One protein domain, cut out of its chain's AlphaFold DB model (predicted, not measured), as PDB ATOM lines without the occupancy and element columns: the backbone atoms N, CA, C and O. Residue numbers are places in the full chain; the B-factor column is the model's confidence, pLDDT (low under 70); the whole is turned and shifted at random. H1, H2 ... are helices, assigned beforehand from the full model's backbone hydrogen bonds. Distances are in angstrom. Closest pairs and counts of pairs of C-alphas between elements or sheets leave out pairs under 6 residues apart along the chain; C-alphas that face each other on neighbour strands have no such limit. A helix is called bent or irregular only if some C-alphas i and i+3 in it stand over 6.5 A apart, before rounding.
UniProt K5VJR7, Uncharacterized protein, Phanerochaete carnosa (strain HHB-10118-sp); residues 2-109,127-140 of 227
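What this domain is: This is residues 2 to 109 and 127 to 140 of the 227 residues of an uncharacterized protein of Phanerochaete carnosa (strain HHB-10118-sp) (UniProt K5VJR7). Helix H3 runs through the middle of a helical body, with H2, H4 and H8 packed on it; H5 with H6 and H7 forms a second group, which comes close to H3 and H8 with few contacts. Short H1 sits by the first residues of H2 and H8. The printed part has 122 residues with eight named helices, H1 to H8 in chain order, and no named strand: all helix. It is compact, with a radius of gyration of the C-alphas of 13.6 A and spans of 40 by 32 by 25 A.

Where its parts are: Find C-alpha 33 at (79.223, 69.751, 79.479); from there H3, residues 33 to 50, runs 26.1 A to C-alpha 50 at (87.867, 82.829, 100.389). H2, residues 10 to 26, spans 25.0 A and is neither bent nor irregular, but only just: C-alphas 18 and 21 are 6.2 A apart. H5 is residues 71 to 85, 21.0 A; H8 is 127 to 140, 20.0 A, ending at (75.140, 81.357, 104.581). Shorter are H1, 2 to 6; H4, 55 to 63; H6, 89 to 95; and H7, 98 to 105.

How they stand to each other: Begin at the hub, H3. It touches H8 the same way at a shallow tilt of 19 degrees, closest C-alphas Val 48 and Leu 138, 5.0 A. H3 and H4 form a hairpin, touching through residues 43 to 50 of H3 alone, closest C-alphas Tyr 46 and Tyr 57, 5.3 A. H2 and H3 form another, at a steep tilt of 42 degrees, closest C-alphas Val 17 and Ser 42, 6.3 A. H1 touches H8, closest C-alphas Tyr 2 and Ala 130, 5.3 A, and H2 only at the corner. H3 and H5 are close but not clearly touching, C-alphas Thr 40 and Thr 73 at 7.8 A. H5 touches H6, opposite ways at 11 degrees, a shallow tilt, and H7 at a steep 49 degrees, closest C-alphas Ala 83 and Thr 92, 5.6 A, and Thr 73 and Ala 104, 4.7 A. Every O i to N i+4 pair is within hydrogen-bond range in H1 and H3 to H8; in H2, 10 of 13 are.

The domain as a whole: The farthest C-alphas, Thr 27 and Ala 90, are 40.2 A apart. Residues 110 to 126 are cut out, with 15.9 A between C-alphas 109 and 127. Of the links printed whole, none is long. Look for pLDDT under 70 at residues 27 to 33 and 109.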
ATOM      1  N   TYR A   2      82.417  66.581  93.273       85.88
ATOM      2  CA  TYR A   2      81.030  66.773  93.722       85.88
ATOM      3  C   TYR A   2      80.721  66.050  95.041       85.88
ATOM      4  O   TYR A   2      80.279  66.690  95.980       85.88
ATOM      5  N   LEU A   3      81.110  64.776  95.185       84.94
ATOM      6  CA  LEU A   3      80.979  64.066  96.468       84.94
ATOM      7  C   LEU A   3      81.732  64.755  97.616       84.94
ATOM      8  O   LEU A   3      81.219  64.832  98.721       84.94
ATOM      9  N   SER A   4      82.937  65.282  97.373       84.56
ATOM     10  CA  SER A   4      83.701  65.955  98.432       84.56
ATOM     11  C   SER A   4      83.074  67.291  98.842       84.56
ATOM     12  O   SER A   4      83.230  67.694  99.991       84.56
ATOM     13  N   ILE A   5      82.357  67.950  97.925       85.81
ATOM     14  CA  ILE A   5      81.541  69.135  98.209       85.81
ATOM     15  C   ILE A   5      80.333  68.741  99.068       85.81
ATOM     16  O   ILE A   5      80.179  69.299 100.149       85.81
ATOM     17  N   LEU A   6      79.551  67.744  98.637       85.38
ATOM     18  CA  LEU A   6      78.344  67.284  99.340       85.38
ATOM     19  C   LEU A   6      78.655  66.771 100.754       85.38
ATOM     20  O   LEU A   6      77.973  67.092 101.720       85.38
ATOM     21  N   PHE A   7      79.755  66.031 100.915       86.81
ATOM     22  CA  PHE A   7      80.208  65.565 102.229       86.81
ATOM     23  C   PHE A   7      80.994  66.615 103.022       86.81
ATOM     24  O   PHE A   7      81.581  66.287 104.052       86.81
ATOM     25  N   SER A   8      81.034  67.871 102.562       82.69
ATOM     26  CA  SER A   8      81.709  68.974 103.250       82.69
ATOM     27  C   SER A   8      83.153  68.643 103.651       82.69
ATOM     28  O   SER A   8      83.600  68.993 104.743       82.69
ATOM     29  N   SER A   9      83.906  67.974 102.768       86.50
ATOM     30  CA  SER A   9      85.332  67.692 102.967       86.50
ATOM     31  C   SER A   9      86.181  68.740 102.233       86.50
ATOM     32  O   SER A   9      86.495  68.587 101.042       86.50
ATOM     33  N   PRO A  10      86.570  69.848 102.898       81.06
ATOM     34  CA  PRO A  10      87.299  70.929 102.245       81.06
ATOM     35  C   PRO A  10      88.714  70.512 101.837       81.06
ATOM     36  O   PRO A  10      89.192  70.977 100.806       81.06
ATOM     37  N   LYS A  11      89.370  69.630 102.607       79.81
ATOM     38  CA  LYS A  11      90.728  69.142 102.304       79.81
ATOM     39  C   LYS A  11      90.741  68.335 101.008       79.81
ATOM     40  O   LYS A  11      91.559  68.601 100.128       79.81
ATOM     41  N   ASP A  12      89.779  67.429 100.862       80.38
ATOM     42  CA  ASP A  12      89.667  66.592  99.669       80.38
ATOM     43  C   ASP A  12      89.218  67.423  98.468       80.38
ATOM     44  O   ASP A  12      89.739  67.256  97.368       80.38
ATOM     45  N   THR A  13      88.315  68.387  98.675       82.31
ATOM     46  CA  THR A  13      87.855  69.274  97.601       82.31
ATOM     47  C   THR A  13      88.987  70.146  97.061       82.31
ATOM     48  O   THR A  13      89.168  70.197  95.848       82.31
ATOM     49  N   ALA A  14      89.794  70.773  97.925       82.25
ATOM     50  CA  ALA A  14      90.938  71.579  97.498       82.25
ATOM     51  C   ALA A  14      91.983  70.743  96.739       82.25
ATOM     52  O   ALA A  14      92.438  71.152  95.669       82.25
ATOM     53  N   SER A  15      92.308  69.550  97.252       85.12
ATOM     54  CA  SER A  15      93.223  68.614  96.591       85.12
ATOM     55  C   SER A  15      92.707  68.228  95.201       85.12
ATOM     56  O   SER A  15      93.390  68.439  94.195       85.12
ATOM     57  N   VAL A  16      91.451  67.778  95.109       83.31
ATOM     58  CA  VAL A  16      90.834  67.386  93.838       83.31
ATOM     59  C   VAL A  16      90.771  68.560  92.864       83.31
ATOM     60  O   VAL A  16      91.119  68.383  91.702       83.31
ATOM     61  N   VAL A  17      90.380  69.761  93.303       83.00
ATOM     62  CA  VAL A  17      90.345  70.953  92.439       83.00
ATOM     63  C   VAL A  17      91.740  71.277  91.901       83.00
ATOM     64  O   VAL A  17      91.881  71.525  90.707       83.00
ATOM     65  N   SER A  18      92.778  71.226  92.740       80.50
ATOM     66  CA  SER A  18      94.149  71.563  92.333       80.50
ATOM     67  C   SER A  18      94.760  70.581  91.325       80.50
ATOM     68  O   SER A  18      95.535  70.997  90.465       80.50
ATOM     69  N   HIS A  19      94.384  69.298  91.374       80.25
ATOM     70  CA  HIS A  19      94.948  68.262  90.502       80.25
ATOM     71  C   HIS A  19      94.083  67.948  89.276       80.25
ATOM     72  O   HIS A  19      94.607  67.758  88.178       80.25
ATOM     73  N   LEU A  20      92.759  67.902  89.437       79.31
ATOM     74  CA  LEU A  20      91.833  67.491  88.382       79.31
ATOM     75  C   LEU A  20      91.671  68.586  87.327       79.31
ATOM     76  O   LEU A  20      91.728  68.321  86.127       79.31
ATOM     77  N   ILE A  21      91.497  69.828  87.776       77.06
ATOM     78  CA  ILE A  21      91.119  70.939  86.908       77.06
ATOM     79  C   ILE A  21      92.227  71.278  85.885       77.06
ATOM     80  O   ILE A  21      91.916  71.321  84.692       77.06
ATOM     81  N   PRO A  22      93.520  71.395  86.260       78.44
ATOM     82  CA  PRO A  22      94.589  71.603  85.280       78.44
ATOM     83  C   PRO A  22      94.746  70.450  84.278       78.44
ATOM     84  O   PRO A  22      95.088  70.682  83.117       78.44
ATOM     85  N   GLY A  23      94.485  69.209  84.707       72.19
ATOM     86  CA  GLY A  23      94.522  68.029  83.835       72.19
ATOM     87  C   GLY A  23      93.415  68.041  82.777       72.19
ATOM     88  O   GLY A  23      93.642  67.660  81.626       72.19
ATOM     89  N   MET A  24      92.234  68.558  83.121       72.56
ATOM     90  CA  MET A  24      91.108  68.677  82.189       72.56
ATOM     91  C   MET A  24      91.381  69.678  81.058       72.56
ATOM     92  O   MET A  24      90.903  69.476  79.944       72.56
ATOM     93  N   TYR A  25      92.189  70.713  81.309       71.12
ATOM     94  CA  TYR A  25      92.515  71.748  80.319       71.12
ATOM     95  C   TYR A  25      93.458  71.263  79.217       71.12
ATOM     96  O   TYR A  25      93.374  71.727  78.084       71.12
ATOM     97  N   LYS A  26      94.371  70.345  79.550       70.19
ATOM     98  CA  LYS A  26      95.438  69.898  78.639       70.19
ATOM     99  C   LYS A  26      94.997  68.809  77.662       70.19
ATOM    100  O   LYS A  26      95.675  68.586  76.668       70.19
ATOM    101  N   THR A  27      93.894  68.119  77.950       64.62
ATOM    102  CA  THR A  27      93.646  66.787  77.372       64.62
ATOM    103  C   THR A  27      92.547  66.764  76.300       64.62
ATOM    104  O   THR A  27      92.366  65.732  75.660       64.62
ATOM    105  N   ARG A  28      91.779  67.845  76.070       60.06
ATOM    106  CA  ARG A  28      90.608  67.785  75.164       60.06
ATOM    107  C   ARG A  28      90.409  69.033  74.298       60.06
ATOM    108  O   ARG A  28      90.423  70.151  74.797       60.06
ATOM    109  N   SER A  29      90.176  68.803  73.002       55.06
ATOM    110  CA  SER A  29      89.871  69.808  71.968       55.06
ATOM    111  C   SER A  29      88.374  70.121  71.831       55.06
ATOM    112  O   SER A  29      88.021  71.178  71.314       55.06
ATOM    113  N   SER A  30      87.491  69.241  72.316       59.38
ATOM    114  CA  SER A  30      86.045  69.462  72.415       59.38
ATOM    115  C   SER A  30      85.609  69.518  73.878       59.38
ATOM    116  O   SER A  30      86.254  68.935  74.752       59.38
ATOM    117  N   LEU A  31      84.541  70.267  74.154       60.69
ATOM    118  CA  LEU A  31      84.120  70.651  75.499       60.69
ATOM    119  C   LEU A  31      82.924  69.805  75.966       60.69
ATOM    120  O   LEU A  31      81.793  70.110  75.592       60.69
ATOM    121  N   PRO A  32      83.121  68.747  76.772       68.19
ATOM    122  CA  PRO A  32      81.995  68.080  77.400       68.19
ATOM    123  C   PRO A  32      81.362  68.996  78.453       68.19
ATOM    124  O   PRO A  32      82.057  69.675  79.211       68.19
ATOM    125  N   GLU A  33      80.035  68.984  78.524       69.31
ATOM    126  CA  GLU A  33      79.223  69.751  79.479       69.31
ATOM    127  C   GLU A  33      79.640  69.523  80.942       69.31
ATOM    128  O   GLU A  33      79.705  70.463  81.739       69.31
ATOM    129  N   THR A  34      80.089  68.306  81.256       73.19
ATOM    130  CA  THR A  34      80.642  67.920  82.561       73.19
ATOM    131  C   THR A  34      81.864  68.750  82.970       73.19
ATOM    132  O   THR A  34      82.076  68.986  84.160       73.19
ATOM    133  N   CYS A  35      82.672  69.223  82.011       80.00
ATOM    134  CA  CYS A  35      83.808  70.105  82.287       80.00
ATOM    135  C   CYS A  35      83.347  71.500  82.717       80.00
ATOM    136  O   CYS A  35      83.928  72.070  83.639       80.00
ATOM    137  N   SER A  36      82.296  72.036  82.089       86.19
ATOM    138  CA  SER A  36      81.756  73.361  82.418       86.19
ATOM    139  C   SER A  36      81.185  73.386  83.838       86.19
ATOM    140  O   SER A  36      81.457  74.319  84.599       86.19
ATOM    141  N   MET A  37      80.454  72.339  84.236       88.69
ATOM    142  CA  MET A  37      79.933  72.214  85.603       88.69
ATOM    143  C   MET A  37      81.060  72.083  86.633       88.69
ATOM    144  O   MET A  37      81.037  72.770  87.654       88.69
ATOM    145  N   ALA A  38      82.095  71.289  86.340       89.56
ATOM    146  CA  ALA A  38      83.210  71.094  87.265       89.56
ATOM    147  C   ALA A  38      84.007  72.391  87.470       89.56
ATOM    148  O   ALA A  38      84.349  72.766  88.593       89.56
ATOM    149  N   VAL A  39      84.251  73.124  86.383       90.88
ATOM    150  CA  VAL A  39      84.879  74.444  86.437       90.88
ATOM    151  C   VAL A  39      84.023  75.419  87.249       90.88
ATOM    152  O   VAL A  39      84.552  76.102  88.127       90.88
ATOM    153  N   THR A  40      82.711  75.447  87.017       93.38
ATOM    154  CA  THR A  40      81.783  76.323  87.749       93.38
ATOM    155  C   THR A  40      81.773  76.013  89.244       93.38
ATOM    156  O   THR A  40      81.929  76.924  90.057       93.38
ATOM    157  N   ALA A  41      81.691  74.735  89.619       93.38
ATOM    158  CA  ALA A  41      81.757  74.306  91.012       93.38
ATOM    159  C   ALA A  41      83.107  74.663  91.656       93.38
ATOM    160  O   ALA A  41      83.130  75.145  92.784       93.38
ATOM    161  N   SER A  42      84.229  74.527  90.937       93.38
ATOM    162  CA  SER A  42      85.541  74.946  91.459       93.38
ATOM    163  C   SER A  42      85.614  76.456  91.730       93.38
ATOM    164  O   SER A  42      86.146  76.881  92.755       93.38
ATOM    165  N   LEU A  43      85.030  77.276  90.852       94.94
ATOM    166  CA  LEU A  43      84.984  78.729  91.007       94.94
ATOM    167  C   LEU A  43      84.090  79.146  92.184       94.94
ATOM    168  O   LEU A  43      84.499  79.981  92.991       94.94
ATOM    169  N   LEU A  44      82.907  78.540  92.322       95.69
ATOM    170  CA  LEU A  44      82.027  78.766  93.472       95.69
ATOM    171  C   LEU A  44      82.678  78.313  94.782       95.69
ATOM    172  O   LEU A  44      82.620  79.038  95.769       95.69
ATOM    173  N   TYR A  45      83.369  77.172  94.788       94.75
ATOM    174  CA  TYR A  45      84.124  76.703  95.949       94.75
ATOM    175  C   TYR A  45      85.173  77.726  96.409       94.75
ATOM    176  O   TYR A  45      85.269  78.022  97.604       94.75
ATOM    177  N   TYR A  46      85.923  78.331  95.484       94.12
ATOM    178  CA  TYR A  46      86.862  79.397  95.843       94.12
ATOM    179  C   TYR A  46      86.171  80.664  96.349       94.12
ATOM    180  O   TYR A  46      86.705  81.311  97.248       94.12
ATOM    181  N   LEU A  47      84.980  81.001  95.844       95.00
ATOM    182  CA  LEU A  47      84.189  82.103  96.399       95.00
ATOM    183  C   LEU A  47      83.729  81.817  97.827       95.00
ATOM    184  O   LEU A  47      83.852  82.692  98.674       95.00
ATOM    185  N   VAL A  48      83.249  80.604  98.109       95.19
ATOM    186  CA  VAL A  48      82.799  80.200  99.450       95.19
ATOM    187  C   VAL A  48      83.957  80.198 100.445       95.19
ATOM    188  O   VAL A  48      83.828  80.711 101.555       95.19
ATOM    189  N   THR A  49      85.093  79.611 100.064       92.62
ATOM    190  CA  THR A  49      86.231  79.409 100.975       92.62
ATOM    191  C   THR A  49      87.062  80.662 101.215       92.62
ATOM    192  O   THR A  49      87.651  80.790 102.285       92.62
ATOM    193  N   ALA A  50      87.125  81.580 100.248       92.00
ATOM    194  CA  ALA A  50      87.867  82.829 100.389       92.00
ATOM    195  C   ALA A  50      87.003  84.002 100.882       92.00
ATOM    196  O   ALA A  50      87.556  85.065 101.159       92.00
ATOM    197  N   TYR A  51      85.681  83.828 101.014       91.75
ATOM    198  CA  TYR A  51      84.759  84.900 101.392       91.75
ATOM    199  C   TYR A  51      85.190  85.614 102.694       91.75
ATOM    200  O   TYR A  51      85.489  84.940 103.682       91.75
ATOM    201  N   PRO A  52      85.200  86.965 102.736       90.12
ATOM    202  CA  PRO A  52      84.705  87.895 101.710       90.12
ATOM    203  C   PRO A  52      85.718  88.235 100.603       90.12
ATOM    204  O   PRO A  52      85.365  88.912  99.637       90.12
ATOM    205  N   SER A  53      86.969  87.778 100.716       91.12
ATOM    206  CA  SER A  53      87.983  87.984  99.681       91.12
ATOM    207  C   SER A  53      87.626  87.228  98.400       91.12
ATOM    208  O   SER A  53      87.172  86.086  98.422       91.12
ATOM    209  N   GLN A  54      87.857  87.866  97.253       92.31
ATOM    210  CA  GLN A  54      87.634  87.263  95.935       92.31
ATOM    211  C   GLN A  54      88.939  87.006  95.175       92.31
ATOM    212  O   GLN A  54      88.894  86.587  94.019       92.31
ATOM    213  N   SER A  55      90.103  87.226  95.797       93.12
ATOM    214  CA  SER A  55      91.401  87.119  95.116       93.12
ATOM    215  C   SER A  55      91.629  85.725  94.534       93.12
ATOM    216  O   SER A  55      91.876  85.603  93.339       93.12
ATOM    217  N   ARG A  56      91.405  84.667  95.329       91.38
ATOM    218  CA  ARG A  56      91.558  83.270  94.876       91.38
ATOM    219  C   ARG A  56      90.633  82.910  93.717       91.38
ATOM    220  O   ARG A  56      91.018  82.158  92.831       91.38
ATOM    221  N   TYR A  57      89.419  83.464  93.706       93.50
ATOM    222  CA  TYR A  57      88.496  83.284  92.589       93.50
ATOM    223  C   TYR A  57      89.054  83.908  91.305       93.50
ATOM    224  O   TYR A  57      89.030  83.260  90.263       93.50
ATOM    225  N   PHE A  58      89.573  85.141  91.363       93.94
ATOM    226  CA  PHE A  58      90.121  85.817  90.183       93.94
ATOM    227  C   PHE A  58      91.439  85.203  89.707       93.94
ATOM    228  O   PHE A  58      91.638  85.083  88.500       93.94
ATOM    229  N   GLU A  59      92.298  84.774  90.633       93.06
ATOM    230  CA  GLU A  59      93.507  84.003  90.331       93.06
ATOM    231  C   GLU A  59      93.146  82.722  89.577       93.06
ATOM    232  O   GLU A  59      93.645  82.497  88.475       93.06
ATOM    233  N   HIS A  60      92.212  81.927  90.116       91.31
ATOM    234  CA  HIS A  60      91.773  80.691  89.470       91.31
ATOM    235  C   HIS A  60      91.115  80.967  88.119       91.31
ATOM    236  O   HIS A  60      91.486  80.340  87.135       91.31
ATOM    237  N   LEU A  61      90.216  81.956  88.032       92.44
ATOM    238  CA  LEU A  61      89.551  82.361  86.788       92.44
ATOM    239  C   LEU A  61      90.551  82.751  85.687       92.44
ATOM    240  O   LEU A  61      90.308  82.453  84.519       92.44
ATOM    241  N   GLY A  62      91.664  83.396  86.049       90.19
ATOM    242  CA  GLY A  62      92.730  83.776  85.118       90.19
ATOM    243  C   GLY A  62      93.474  82.585  84.508       90.19
ATOM    244  O   GLY A  62      93.991  82.700  83.398       90.19
ATOM    245  N   LEU A  63      93.484  81.437  85.191       89.25
ATOM    246  CA  LEU A  63      94.110  80.200  84.712       89.25
ATOM    247  C   LEU A  63      93.200  79.389  83.780       89.25
ATOM    248  O   LEU A  63      93.685  78.499  83.081       89.25
ATOM    249  N   ILE A  64      91.893  79.667  83.760       87.94
ATOM    250  CA  ILE A  64      90.910  78.870  83.018       87.94
ATOM    251  C   ILE A  64      90.815  79.360  81.568       87.94
ATOM    252  O   ILE A  64      90.463  80.521  81.329       87.94
ATOM    253  N   PRO A  65      91.027  78.486  80.566       87.25
ATOM    254  CA  PRO A  65      90.726  78.815  79.179       87.25
ATOM    255  C   PRO A  65      89.278  79.288  79.003       87.25
ATOM    256  O   PRO A  65      88.334  78.606  79.402       87.25
ATOM    257  N   LYS A  66      89.084  80.433  78.332       85.56
ATOM    258  CA  LYS A  66      87.747  81.025  78.115       85.56
ATOM    259  C   LYS A  66      86.771  80.036  77.468       85.56
ATOM    260  O   LYS A  66      85.601  80.031  77.826       85.56
ATOM    261  N   ALA A  67      87.244  79.174  76.571       84.25
ATOM    262  CA  ALA A  67      86.409  78.179  75.903       84.25
ATOM    263  C   ALA A  67      85.651  77.254  76.877       84.25
ATOM    264  O   ALA A  67      84.584  76.769  76.527       84.25
ATOM    265  N   LEU A  68      86.161  77.043  78.100       84.12
ATOM    266  CA  LEU A  68      85.613  76.063  79.041       84.12
ATOM    267  C   LEU A  68      84.331  76.490  79.759       84.12
ATOM    268  O   LEU A  68      83.680  75.659  80.388       84.12
ATOM    269  N   LEU A  69      83.985  77.773  79.688       87.88
ATOM    270  CA  LEU A  69      82.780  78.320  80.298       87.88
ATOM    271  C   LEU A  69      81.875  78.898  79.221       87.88
ATOM    272  O   LEU A  69      82.315  79.743  78.433       87.88
ATOM    273  N   ARG A  70      80.594  78.514  79.260       89.50
ATOM    274  CA  ARG A  70      79.537  79.177  78.487       89.50
ATOM    275  C   ARG A  70      79.519  80.670  78.836       89.50
ATOM    276  O   ARG A  70      79.768  81.064  79.980       89.50
ATOM    277  N   GLU A  71      79.216  81.517  77.854       91.00
ATOM    278  CA  GLU A  71      79.188  82.971  78.069       91.00
ATOM    279  C   GLU A  71      78.132  83.368  79.111       91.00
ATOM    280  O   GLU A  71      78.383  84.232  79.951       91.00
ATOM    281  N   THR A  72      76.988  82.678  79.125       93.56
ATOM    282  CA  THR A  72      75.923  82.843  80.126       93.56
ATOM    283  C   THR A  72      76.427  82.574  81.541       93.56
ATOM    284  O   THR A  72      76.259  83.418  82.422       93.56
ATOM    285  N   THR A  73      77.123  81.454  81.752       93.62
ATOM    286  CA  THR A  73      77.696  81.070  83.049       93.62
ATOM    287  C   THR A  73      78.759  82.065  83.503       93.62
ATOM    288  O   THR A  73      78.772  82.491  84.657       93.62
ATOM    289  N   ARG A  74      79.627  82.509  82.587       93.69
ATOM    290  CA  ARG A  74      80.654  83.516  82.883       93.69
ATOM    291  C   ARG A  74      80.043  84.857  83.279       93.69
ATOM    292  O   ARG A  74      80.514  85.486  84.229       93.69
ATOM    293  N   LYS A  75      79.015  85.306  82.554       96.06
ATOM    294  CA  LYS A  75      78.280  86.535  82.865       96.06
ATOM    295  C   LYS A  75      77.619  86.423  84.235       96.06
ATOM    296  O   LYS A  75      77.802  87.314  85.055       96.06
ATOM    297  N   TRP A  76      76.935  85.317  84.509       97.31
ATOM    298  CA  TRP A  76      76.313  85.050  85.804       97.31
ATOM    299  C   TRP A  76      77.319  85.077  86.963       97.31
ATOM    300  O   TRP A  76      77.119  85.835  87.909       97.31
ATOM    301  N   LEU A  77      78.449  84.366  86.861       96.88
ATOM    302  CA  LEU A  77      79.500  84.388  87.889       96.88
ATOM    303  C   LEU A  77      80.083  85.796  88.096       96.88
ATOM    304  O   LEU A  77      80.330  86.220  89.227       96.88
ATOM    305  N   ARG A  78      80.284  86.564  87.019       96.44
ATOM    306  CA  ARG A  78      80.752  87.958  87.109       96.44
ATOM    307  C   ARG A  78      79.750  88.847  87.842       96.44
ATOM    308  O   ARG A  78      80.145  89.657  88.676       96.44
ATOM    309  N   GLU A  79      78.469  88.700  87.533       97.62
ATOM    310  CA  GLU A  79      77.395  89.441  88.189       97.62
ATOM    311  C   GLU A  79      77.270  89.056  89.665       97.62
ATOM    312  O   GLU A  79      77.181  89.938  90.515       97.62
ATOM    313  N   LEU A  80      77.361  87.762  89.984       97.06
ATOM    314  CA  LEU A  80      77.301  87.256  91.354       97.06
ATOM    315  C   LEU A  80      78.471  87.786  92.191       97.06
ATOM    316  O   LEU A  80      78.279  88.339  93.271       97.06
ATOM    317  N   THR A  81      79.694  87.695  91.666       96.31
ATOM    318  CA  THR A  81      80.889  88.223  92.345       96.31
ATOM    319  C   THR A  81      80.862  89.739  92.500       96.31
ATOM    320  O   THR A  81      81.332  90.265  93.512       96.31
ATOM    321  N   ARG A  82      80.306  90.464  91.524       96.56
ATOM    322  CA  ARG A  82      80.080  91.909  91.624       96.56
ATOM    323  C   ARG A  82      79.072  92.245  92.724       96.56
ATOM    324  O   ARG A  82      79.395  93.081  93.562       96.56
ATOM    325  N   ALA A  83      77.924  91.569  92.758       96.38
ATOM    326  CA  ALA A  83      76.893  91.778  93.775       96.38
ATOM    327  C   ALA A  83      77.433  91.517  95.192       96.38
ATOM    328  O   ALA A  83      77.259  92.347  96.080       96.38
ATOM    329  N   LEU A  84      78.202  90.436  95.375       95.50
ATOM    330  CA  LEU A  84      78.845  90.115  96.654       95.50
ATOM    331  C   LEU A  84      79.856  91.181  97.105       95.50
ATOM    332  O   LEU A  84      79.892  91.509  98.287       95.50
ATOM    333  N   ARG A  85      80.658  91.744  96.186       94.31
ATOM    334  CA  ARG A  85      81.611  92.833  96.505       94.31
ATOM    335  C   ARG A  85      80.920  94.129  96.891       94.31
ATOM    336  O   ARG A  85      81.433  94.870  97.716       94.31
ATOM    337  N   GLN A  86      79.796  94.419  96.248       95.12
ATOM    338  CA  GLN A  86      79.017  95.628  96.501       95.12
ATOM    339  C   GLN A  86      78.084  95.478  97.707       95.12
ATOM    340  O   GLN A  86      77.388  96.431  98.042       95.12
ATOM    341  N   HIS A  87      78.067  94.304  98.351       93.56
ATOM    342  CA  HIS A  87      77.112  93.957  99.403       93.56
ATOM    343  C   HIS A  87      75.647  94.143  98.961       93.56
ATOM    344  O   HIS A  87      74.768  94.423  99.775       93.56
ATOM    345  N   ASP A  88      75.372  93.965  97.664       94.75
ATOM    346  CA  ASP A  88      74.018  93.984  97.117       94.75
ATOM    347  C   ASP A  88      73.384  92.602  97.319       94.75
ATOM    348  O   ASP A  88      73.397  91.726  96.443       94.75
ATOM    349  N   TYR A  89      72.891  92.367  98.535       92.88
ATOM    350  CA  TYR A  89      72.333  91.074  98.926       92.88
ATOM    351  C   TYR A  89      70.997  90.777  98.243       92.88
ATOM    352  O   TYR A  89      70.731  89.620  97.933       92.88
ATOM    353  N   ALA A  90      70.204  91.797  97.907       91.00
ATOM    354  CA  ALA A  90      68.984  91.609  97.123       91.00
ATOM    355  C   ALA A  90      69.316  91.077  95.721       91.00
ATOM    356  O   ALA A  90      68.711  90.115  95.243       91.00
ATOM    357  N   ARG A  91      70.340  91.646  95.070       94.62
ATOM    358  CA  ARG A  91      70.817  91.129  93.785       94.62
ATOM    359  C   ARG A  91      71.480  89.763  93.921       94.62
ATOM    360  O   ARG A  91      71.305  88.916  93.046       94.62
ATOM    361  N   THR A  92      72.208  89.536  95.011       95.12
ATOM    362  CA  THR A  92      72.809  88.233  95.319       95.12
ATOM    363  C   THR A  92      71.739  87.154  95.462       95.12
ATOM    364  O   THR A  92      71.922  86.079  94.911       95.12
ATOM    365  N   GLU A  93      70.605  87.432  96.112       93.31
ATOM    366  CA  GLU A  93      69.486  86.485  96.236       93.31
ATOM    367  C   GLU A  93      68.950  86.066  94.865       93.31
ATOM    368  O   GLU A  93      68.765  84.880  94.602       93.31
ATOM    369  N   GLN A  94      68.739  87.046  93.982       93.44
ATOM    370  CA  GLN A  94      68.240  86.808  92.630       93.44
ATOM    371  C   GLN A  94      69.224  85.964  91.817       93.44
ATOM    372  O   GLN A  94      68.812  85.041  91.123       93.44
ATOM    373  N   LEU A  95      70.521  86.276  91.897       95.75
ATOM    374  CA  LEU A  95      71.559  85.589  91.128       95.75
ATOM    375  C   LEU A  95      71.889  84.207  91.698       95.75
ATOM    376  O   LEU A  95      72.110  83.282  90.928       95.75
ATOM    377  N   ALA A  96      71.912  84.052  93.018       94.81
ATOM    378  CA  ALA A  96      72.127  82.773  93.694       94.81
ATOM    379  C   ALA A  96      70.837  81.943  93.805       94.81
ATOM    380  O   ALA A  96      70.825  80.921  94.482       94.81
ATOM    381  N   GLY A  97      69.737  82.390  93.195       91.81
ATOM    382  CA  GLY A  97      68.501  81.627  93.107       91.81
ATOM    383  C   GLY A  97      68.631  80.460  92.131       91.81
ATOM    384  O   GLY A  97      69.329  80.553  91.119       91.81
ATOM    385  N   ARG A  98      67.900  79.379  92.415       91.00
ATOM    386  CA  ARG A  98      67.902  78.146  91.619       91.00
ATOM    387  C   ARG A  98      67.680  78.397  90.126       91.00
ATOM    388  O   ARG A  98      68.539  78.061  89.321       91.00
ATOM    389  N   GLY A  99      66.598  79.093  89.775       90.19
ATOM    390  CA  GLY A  99      66.280  79.378  88.372       90.19
ATOM    391  C   GLY A  99      67.338  80.230  87.664       90.19
ATOM    392  O   GLY A  99      67.632  80.004  86.495       90.19
ATOM    393  N   ALA A 100      67.974  81.180  88.359       92.94
ATOM    394  CA  ALA A 100      69.044  81.981  87.764       92.94
ATOM    395  C   ALA A 100      70.292  81.136  87.467       92.94
ATOM    396  O   ALA A 100      70.911  81.317  86.417       92.94
ATOM    397  N   MET A 101      70.632  80.203  88.362       93.44
ATOM    398  CA  MET A 101      71.714  79.244  88.149       93.44
ATOM    399  C   MET A 101      71.397  78.292  86.990       93.44
ATOM    400  O   MET A 101      72.225  78.138  86.095       93.44
ATOM    401  N   GLU A 102      70.203  77.694  86.971       92.06
ATOM    402  CA  GLU A 102      69.766  76.765  85.919       92.06
ATOM    403  C   GLU A 102      69.805  77.436  84.533       92.06
ATOM    404  O   GLU A 102      70.433  76.913  83.610       92.06
ATOM    405  N   ILE A 103      69.267  78.658  84.410       91.75
ATOM    406  CA  ILE A 103      69.329  79.462  83.176       91.75
ATOM    407  C   ILE A 103      70.781  79.769  82.788       91.75
ATOM    408  O   ILE A 103      71.156  79.671  81.620       91.75
ATOM    409  N   ALA A 104      71.624  80.151  83.751       92.62
ATOM    410  CA  ALA A 104      73.021  80.478  83.481       92.62
ATOM    411  C   ALA A 104      73.828  79.267  82.999       92.62
ATOM    412  O   ALA A 104      74.738  79.419  82.176       92.62
ATOM    413  N   LEU A 105      73.502  78.081  83.507       90.38
ATOM    414  CA  LEU A 105      74.106  76.819  83.107       90.38
ATOM    415  C   LEU A 105      73.497  76.262  81.822       90.38
ATOM    416  O   LEU A 105      74.145  75.435  81.193       90.38
ATOM    417  N   GLY A 106      72.336  76.755  81.380       88.62
ATOM    418  CA  GLY A 106      71.608  76.223  80.227       88.62
ATOM    419  C   GLY A 106      71.025  74.841  80.512       88.62
ATOM    420  O   GLY A 106      71.086  73.972  79.651       88.62
ATOM    421  N   ILE A 107      70.556  74.629  81.743       86.75
ATOM    422  CA  ILE A 107      69.824  73.427  82.141       86.75
ATOM    423  C   ILE A 107      68.383  73.633  81.673       86.75
ATOM    424  O   ILE A 107      67.701  74.538  82.154       86.75
ATOM    425  N   ASP A 108      67.936  72.833  80.703       73.88
ATOM    426  CA  ASP A 108      66.589  72.933  80.143       73.88
ATOM    427  C   ASP A 108      65.538  72.532  81.187       73.88
ATOM    428  O   ASP A 108      65.214  71.362  81.373       73.88
ATOM    429  N   THR A 109      64.949  73.522  81.855       62.91
ATOM    430  CA  THR A 109      63.790  73.333  82.742       62.91
ATOM    431  C   THR A 109      62.462  73.321  81.978       62.91
ATOM    432  O   THR A 109      61.397  73.250  82.585       62.91
ATOM    433  N   ALA A 127      76.374  66.771  90.133       88.88
ATOM    434  CA  ALA A 127      76.994  68.050  89.831       88.88
ATOM    435  C   ALA A 127      76.085  69.228  90.199       88.88
ATOM    436  O   ALA A 127      76.560  70.198  90.788       88.88
ATOM    437  N   ILE A 128      74.794  69.137  89.881       90.31
ATOM    438  CA  ILE A 128      73.797  70.169  90.175       90.31
ATOM    439  C   ILE A 128      73.577  70.272  91.685       90.31
ATOM    440  O   ILE A 128      73.589  71.375  92.227       90.31
ATOM    441  N   GLU A 129      73.450  69.140  92.377       90.75
ATOM    442  CA  GLU A 129      73.283  69.116  93.835       90.75
ATOM    443  C   GLU A 129      74.482  69.758  94.547       90.75
ATOM    444  O   GLU A 129      74.320  70.652  95.375       90.75
ATOM    445  N   ALA A 130      75.706  69.419  94.127       91.75
ATOM    446  CA  ALA A 130      76.913  70.046  94.660       91.75
ATOM    447  C   ALA A 130      76.974  71.562  94.385       91.75
ATOM    448  O   ALA A 130      77.531  72.317  95.184       91.75
ATOM    449  N   LEU A 131      76.427  72.034  93.259       93.44
ATOM    450  CA  LEU A 131      76.331  73.465  92.964       93.44
ATOM    451  C   LEU A 131      75.313  74.166  93.873       93.44
ATOM    452  O   LEU A 131      75.600  75.269  94.344       93.44
ATOM    453  N   TYR A 132      74.172  73.531  94.157       93.69
ATOM    454  CA  TYR A 132      73.201  74.044  95.126       93.69
ATOM    455  C   TYR A 132      73.802  74.154  96.523       93.69
ATOM    456  O   TYR A 132      73.718  75.227  97.119       93.69
ATOM    457  N   ASP A 133      74.509  73.127  96.986       93.19
ATOM    458  CA  ASP A 133      75.192  73.147  98.282       93.19
ATOM    459  C   ASP A 133      76.247  74.256  98.375       93.19
ATOM    460  O   ASP A 133      76.367  74.944  99.396       93.19
ATOM    461  N   LEU A 134      77.008  74.489  97.299       94.88
ATOM    462  CA  LEU A 134      77.965  75.595  97.243       94.88
ATOM    463  C   LEU A 134      77.273  76.961  97.283       94.88
ATOM    464  O   LEU A 134      77.770  77.871  97.951       94.88
ATOM    465  N   LEU A 135      76.145  77.125  96.588       95.56
ATOM    466  CA  LEU A 135      75.374  78.367  96.630       95.56
ATOM    467  C   LEU A 135      74.734  78.593  98.000       95.56
ATOM    468  O   LEU A 135      74.800  79.715  98.503       95.56
ATOM    469  N   ASP A 136      74.186  77.562  98.637       94.06
ATOM    470  CA  ASP A 136      73.643  77.662  99.994       94.06
ATOM    471  C   ASP A 136      74.748  77.984 101.008       94.06
ATOM    472  O   ASP A 136      74.587  78.877 101.847       94.06
ATOM    473  N   SER A 137      75.929  77.380 100.860       94.94
ATOM    474  CA  SER A 137      77.114  77.729 101.653       94.94
ATOM    475  C   SER A 137      77.527  79.192 101.459       94.94
ATOM    476  O   SER A 137      77.811  79.900 102.428       94.94
ATOM    477  N   LEU A 138      77.532  79.681 100.215       95.94
ATOM    478  CA  LEU A 138      77.850  81.071  99.887       95.94
ATOM    479  C   LEU A 138      76.828  82.039 100.492       95.94
ATOM    480  O   LEU A 138      77.206  83.050 101.086       95.94
ATOM    481  N   ARG A 139      75.536  81.708 100.386       95.50
ATOM    482  CA  ARG A 139      74.434  82.475 100.980       95.50
ATOM    483  C   ARG A 139      74.532  82.502 102.495       95.50
ATOM    484  O   ARG A 139      74.322  83.561 103.073       95.50
ATOM    485  N   SER A 140      74.906  81.394 103.135       94.88
ATOM    486  CA  SER A 140      75.140  81.357 104.581       94.88
ATOM    487  C   SER A 140      76.270  82.303 104.997       94.88
ATOM    488  O   SER A 140      76.103  83.074 105.940       94.88
TER     489      SER A 140